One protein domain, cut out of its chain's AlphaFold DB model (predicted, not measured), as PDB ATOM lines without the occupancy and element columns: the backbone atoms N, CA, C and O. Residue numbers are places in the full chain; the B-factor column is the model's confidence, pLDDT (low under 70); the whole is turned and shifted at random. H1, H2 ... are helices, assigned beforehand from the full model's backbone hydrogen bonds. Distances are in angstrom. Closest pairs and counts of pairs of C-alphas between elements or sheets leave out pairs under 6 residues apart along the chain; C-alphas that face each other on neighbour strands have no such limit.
ATOM      1  N   ASN A  17     134.081 141.361 172.358       64.94
ATOM      2  CA  ASN A  17     132.695 140.976 172.036       64.94
ATOM      3  C   ASN A  17     131.656 142.040 172.418       64.94
ATOM      4  O   ASN A  17     130.450 141.781 172.346       64.94
ATOM      5  N   LEU A  18     132.121 143.214 172.855       71.75
ATOM      6  CA  LEU A  18     131.250 144.272 173.328       71.75
ATOM      7  C   LEU A  18     130.397 144.748 172.157       71.75
ATOM      8  O   LEU A  18     130.926 145.113 171.110       71.75
ATOM      9  N   ARG A  19     129.080 144.755 172.346       71.06
ATOM     10  CA  ARG A  19     128.138 145.290 171.372       71.06
ATOM     11  C   ARG A  19     127.525 146.569 171.934       71.06
ATOM     12  O   ARG A  19     126.725 146.519 172.863       71.06
ATOM     13  N   LEU A  20     127.955 147.705 171.399       74.81
ATOM     14  CA  LEU A  20     127.424 149.036 171.689       74.81
ATOM     15  C   LEU A  20     126.279 149.393 170.744       74.81
ATOM     16  O   LEU A  20     125.364 150.106 171.148       74.81
ATOM     17  N   VAL A  21     126.322 148.907 169.501       77.50
ATOM     18  CA  VAL A  21     125.253 149.150 168.530       77.50
ATOM     19  C   VAL A  21     124.157 148.091 168.705       77.50
ATOM     20  O   VAL A  21     124.434 146.892 168.597       77.50
ATOM     21  N   PRO A  22     122.907 148.491 168.999       73.94
ATOM     22  CA  PRO A  22     121.806 147.547 169.163       73.94
ATOM     23  C   PRO A  22     121.516 146.777 167.863       73.94
ATOM     24  O   PRO A  22     121.912 147.189 166.776       73.94
ATOM     25  N   GLN A  23     120.836 145.631 167.979       77.50
ATOM     26  CA  GLN A  23     120.409 144.835 166.818       77.50
ATOM     27  C   GLN A  23     119.403 145.607 165.953       77.50
ATOM     28  O   GLN A  23     118.690 146.464 166.474       77.50
ATOM     29  N   ASP A  24     119.334 145.280 164.657       74.25
ATOM     30  CA  ASP A  24     118.567 146.029 163.649       74.25
ATOM     31  C   ASP A  24     117.104 146.295 164.043       74.25
ATOM     32  O   ASP A  24     116.616 147.411 163.851       74.25
ATOM     33  N   ASP A  25     116.432 145.322 164.665       75.62
ATOM     34  CA  ASP A  25     115.041 145.468 165.116       75.62
ATOM     35  C   ASP A  25     114.904 146.579 166.172       75.62
ATOM     36  O   ASP A  25     114.092 147.491 166.047       75.62
ATOM     37  N   THR A  26     115.777 146.570 167.183       78.25
ATOM     38  CA  THR A  26     115.799 147.592 168.241       78.25
ATOM     39  C   THR A  26     116.285 148.945 167.712       78.25
ATOM     40  O   THR A  26     115.915 149.996 168.231       78.25
ATOM     41  N   LEU A  27     117.112 148.947 166.669       82.44
ATOM     42  CA  LEU A  27     117.645 150.164 166.069       82.44
ATOM     43  C   LEU A  27     116.546 150.970 165.354       82.44
ATOM     44  O   LEU A  27     116.566 152.200 165.422       82.44
ATOM     45  N   GLN A  28     115.564 150.308 164.730       81.69
ATOM     46  CA  GLN A  28     114.394 150.985 164.151       81.69
ATOM     47  C   GLN A  28     113.480 151.611 165.205       81.69
ATOM     48  O   GLN A  28     113.021 152.742 165.008       81.69
ATOM     49  N   ASP A  29     113.249 150.908 166.314       84.12
ATOM     50  CA  ASP A  29     112.440 151.418 167.424       84.12
ATOM     51  C   ASP A  29     113.086 152.676 168.016       84.12
ATOM     52  O   ASP A  29     112.469 153.741 168.050       84.12
ATOM     53  N   ILE A  30     114.381 152.601 168.348       83.75
ATOM     54  CA  ILE A  30     115.130 153.743 168.892       83.75
ATOM     55  C   ILE A  30     115.178 154.897 167.880       83.75
ATOM     56  O   ILE A  30     115.089 156.056 168.275       83.75
ATOM     57  N   ARG A  31     115.293 154.625 166.573       84.69
ATOM     58  CA  ARG A  31     115.268 155.677 165.542       84.69
ATOM     59  C   ARG A  31     113.924 156.404 165.502       84.69
ATOM     60  O   ARG A  31     113.894 157.620 165.306       84.69
ATOM     61  N   SER A  32     112.828 155.666 165.648       84.00
ATOM     62  CA  SER A  32     111.477 156.231 165.661       84.00
ATOM     63  C   SER A  32     111.249 157.067 166.915       84.00
ATOM     64  O   SER A  32     110.771 158.195 166.803       84.00
ATOM     65  N   ASP A  33     111.699 156.576 168.071       84.44
ATOM     66  CA  ASP A  33     111.680 157.322 169.331       84.44
ATOM     67  C   ASP A  33     112.557 158.580 169.259       84.44
ATOM     68  O   ASP A  33     112.122 159.665 169.638       84.44
ATOM     69  N   TYR A  34     113.761 158.482 168.686       83.06
ATOM     70  CA  TYR A  34     114.663 159.622 168.490       83.06
ATOM     71  C   TYR A  34     114.016 160.716 167.638       83.06
ATOM     72  O   TYR A  34     114.125 161.899 167.948       83.06
ATOM     73  N   LYS A  35     113.285 160.320 166.588       82.31
ATOM     74  CA  LYS A  35     112.524 161.242 165.743       82.31
ATOM     75  C   LYS A  35     111.296 161.816 166.457       82.31
ATOM     76  O   LYS A  35     110.922 162.949 166.189       82.31
ATOM     77  N   ALA A  36     110.658 161.072 167.355       83.50
ATOM     78  CA  ALA A  36     109.557 161.601 168.161       83.50
ATOM     79  C   ALA A  36     110.039 162.659 169.171       83.50
ATOM     80  O   ALA A  36     109.296 163.573 169.514       83.50
ATOM     81  N   MET A  37     111.298 162.566 169.608       80.50
ATOM     82  CA  MET A  37     111.937 163.553 170.482       80.50
ATOM     83  C   MET A  37     112.469 164.784 169.729       80.50
ATOM     84  O   MET A  37     112.878 165.743 170.381       80.50
ATOM     85  N   ASP A  38     112.422 164.790 168.391       75.50
ATOM     86  CA  ASP A  38     112.865 165.889 167.513       75.50
ATOM     87  C   ASP A  38     112.277 167.244 167.931       75.50
ATOM     88  O   ASP A  38     112.993 168.231 168.083       75.50
ATOM     89  N   GLU A  39     110.979 167.260 168.246       69.88
ATOM     90  CA  GLU A  39     110.252 168.461 168.673       69.88
ATOM     91  C   GLU A  39     110.724 169.015 170.031       69.88
ATOM     92  O   GLU A  39     110.463 170.176 170.353       69.88
ATOM     93  N   MET A  40     111.437 168.214 170.833       74.00
ATOM     94  CA  MET A  40     111.989 168.624 172.129       74.00
ATOM     95  C   MET A  40     113.420 169.169 172.030       74.00
ATOM     96  O   MET A  40     113.909 169.776 172.990       74.00
ATOM     97  N   SER A  47     122.562 163.899 163.643       83.94
ATOM     98  CA  SER A  47     121.641 162.912 163.082       83.94
ATOM     99  C   SER A  47     121.780 161.563 163.798       83.94
ATOM    100  O   SER A  47     122.856 161.195 164.276       83.94
ATOM    101  N   PHE A  48     120.688 160.797 163.854       83.50
ATOM    102  CA  PHE A  48     120.704 159.454 164.436       83.50
ATOM    103  C   PHE A  48     121.804 158.578 163.811       83.50
ATOM    104  O   PHE A  48     122.557 157.910 164.516       83.50
ATOM    105  N   ASP A  49     121.964 158.660 162.489       83.69
ATOM    106  CA  ASP A  49     123.011 157.966 161.739       83.69
ATOM    107  C   ASP A  49     124.437 158.353 162.181       83.69
ATOM    108  O   ASP A  49     125.305 157.485 162.281       83.69
ATOM    109  N   GLU A  50     124.702 159.624 162.505       85.62
ATOM    110  CA  GLU A  50     126.009 160.059 163.024       85.62
ATOM    111  C   GLU A  50     126.304 159.501 164.419       85.62
ATOM    112  O   GLU A  50     127.447 159.127 164.711       85.62
ATOM    113  N   ILE A  51     125.279 159.400 165.270       85.94
ATOM    114  CA  ILE A  51     125.393 158.796 166.603       85.94
ATOM    115  C   ILE A  51     125.720 157.309 166.462       85.94
ATOM    116  O   ILE A  51     126.708 156.845 167.034       85.94
ATOM    117  N   ILE A  52     124.951 156.571 165.655       86.00
ATOM    118  CA  ILE A  52     125.173 155.138 165.424       86.00
ATOM    119  C   ILE A  52     126.551 154.887 164.807       86.00
ATOM    120  O   ILE A  52     127.276 154.002 165.258       86.00
ATOM    121  N   LYS A  53     126.968 155.702 163.832       87.56
ATOM    122  CA  LYS A  53     128.301 155.602 163.226       87.56
ATOM    123  C   LYS A  53     129.418 155.824 164.247       87.56
ATOM    124  O   LYS A  53     130.419 155.109 164.227       87.56
ATOM    125  N   SER A  54     129.251 156.788 165.148       86.75
ATOM    126  CA  SER A  54     130.216 157.045 166.222       86.75
ATOM    127  C   SER A  54     130.269 155.881 167.213       86.75
ATOM    128  O   SER A  54     131.358 155.438 167.574       86.75
ATOM    129  N   LEU A  55     129.114 155.331 167.599       86.19
ATOM    130  CA  LEU A  55     129.027 154.151 168.465       86.19
ATOM    131  C   LEU A  55     129.692 152.925 167.831       86.19
ATOM    132  O   LEU A  55     130.457 152.247 168.510       86.19
ATOM    133  N   ALA A  56     129.488 152.689 166.533       85.25
ATOM    134  CA  ALA A  56     130.145 151.608 165.796       85.25
ATOM    135  C   ALA A  56     131.676 151.769 165.764       85.25
ATOM    136  O   ALA A  56     132.414 150.797 165.915       85.25
ATOM    137  N   LEU A  57     132.176 153.002 165.610       86.06
ATOM    138  CA  LEU A  57     133.614 153.286 165.679       86.06
ATOM    139  C   LEU A  57     134.183 153.019 167.074       86.06
ATOM    140  O   LEU A  57     135.273 152.458 167.193       86.06
ATOM    141  N   PHE A  58     133.463 153.405 168.130       84.94
ATOM    142  CA  PHE A  58     133.865 153.089 169.499       84.94
ATOM    143  C   PHE A  58     133.835 151.586 169.764       84.94
ATOM    144  O   PHE A  58     134.783 151.075 170.349       84.94
ATOM    145  N   GLU A  59     132.814 150.879 169.279       84.25
ATOM    146  CA  GLU A  59     132.715 149.420 169.356       84.25
ATOM    147  C   GLU A  59     133.925 148.748 168.715       84.25
ATOM    148  O   GLU A  59     134.615 147.972 169.370       84.25
ATOM    149  N   ALA A  60     134.246 149.114 167.473       83.06
ATOM    150  CA  ALA A  60     135.404 148.585 166.766       83.06
ATOM    151  C   ALA A  60     136.715 148.898 167.499       83.06
ATOM    152  O   ALA A  60     137.585 148.041 167.604       83.06
ATOM    153  N   ARG A  61     136.859 150.113 168.037       84.00
ATOM    154  CA  ARG A  61     138.076 150.539 168.735       84.00
ATOM    155  C   ARG A  61     138.253 149.854 170.090       84.00
ATOM    156  O   ARG A  61     139.383 149.569 170.465       84.00
ATOM    157  N   ILE A  62     137.162 149.605 170.812       81.50
ATOM    158  CA  ILE A  62     137.174 148.858 172.074       81.50
ATOM    159  C   ILE A  62     137.445 147.381 171.794       81.50
ATOM    160  O   ILE A  62     138.264 146.783 172.475       81.50
ATOM    161  N   ASN A  63     136.824 146.803 170.768       76.94
ATOM    162  CA  ASN A  63     137.023 145.397 170.413       76.94
ATOM    163  C   ASN A  63     138.362 145.112 169.709       76.94
ATOM    164  O   ASN A  63     138.726 143.949 169.571       76.94
ATOM    165  N   ALA A  64     139.088 146.142 169.267       72.88
ATOM    166  CA  ALA A  64     140.423 146.027 168.676       72.88
ATOM    167  C   ALA A  64     141.577 146.223 169.684       72.88
ATOM    168  O   ALA A  64     142.733 146.259 169.257       72.88
ATOM    169  N   ALA A  65     141.274 146.410 170.976       57.97
ATOM    170  CA  ALA A  65     142.250 146.635 172.046       57.97
ATOM    171  C   ALA A  65     142.769 145.336 172.677       57.97
ATOM    172  O   ALA A  65     141.988 144.364 172.770       57.97
TER     173      ALA A  65
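AT A GLANCE: This is residues 17 to 40 and 47 to 65 of the 65 residues of an uncharacterized protein of Desulfobulbaceae bacterium BRH_c16a (UniProt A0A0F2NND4). Two helices make a loose rod, H2 along one half of its length and H1 slanting away from the beginning of H2 towards the other end. The unnamed stretch before H1, residues 17 to 23, runs beside H2, with Asn 17 towards the end of the rod where H2 ends. The printed part has 43 residues with two named helices, H1 then H2, and no named strand; the class is all helix. The whole is loose, with a radius of gyration of the C-alphas of 12.0 A, and the C-alphas span 39 by 18 by 12 A.

IN THESE COORDINATES: H2, the longest helix, has 16 residues, 48 to 63, and measures 22.4 A from first to last C-alpha. It begins with C-alpha 48 at (120.704, 159.454, 164.436) and ends with C-alpha 63 at (137.023, 145.397, 170.413). H1 holds residues 24 to 36 and measures 18.5 A, with C-alpha 24 at (118.567, 146.029, 163.649).

HOW THE PARTS SIT: H2 and H1 are close but not clearly touching, with 2 pairs of C-alphas within 8 A. The closest C-alphas of the two are those of Phe 48 and Arg 31, 6.7 A apart. Their lines stand at a steep tilt of 42 degrees, and they run opposite ways. Their centres are 16.2 A apart. In H2 every O i to N i+4 pair is within hydrogen-bond range; in H1 8 of 9 are.

THE WHOLE: The two C-alphas farthest apart are those of Glu 39 and Ala 65, at 38.9 A. Residues 41 to 46 are not printed; they belong to the link from H1 to H2 across the cut, and C-alphas 40 and 47 are 14.4 A apart. The mean pLDDT of the printed part is 80.0, and residues 17, 39 and 65 are under 70.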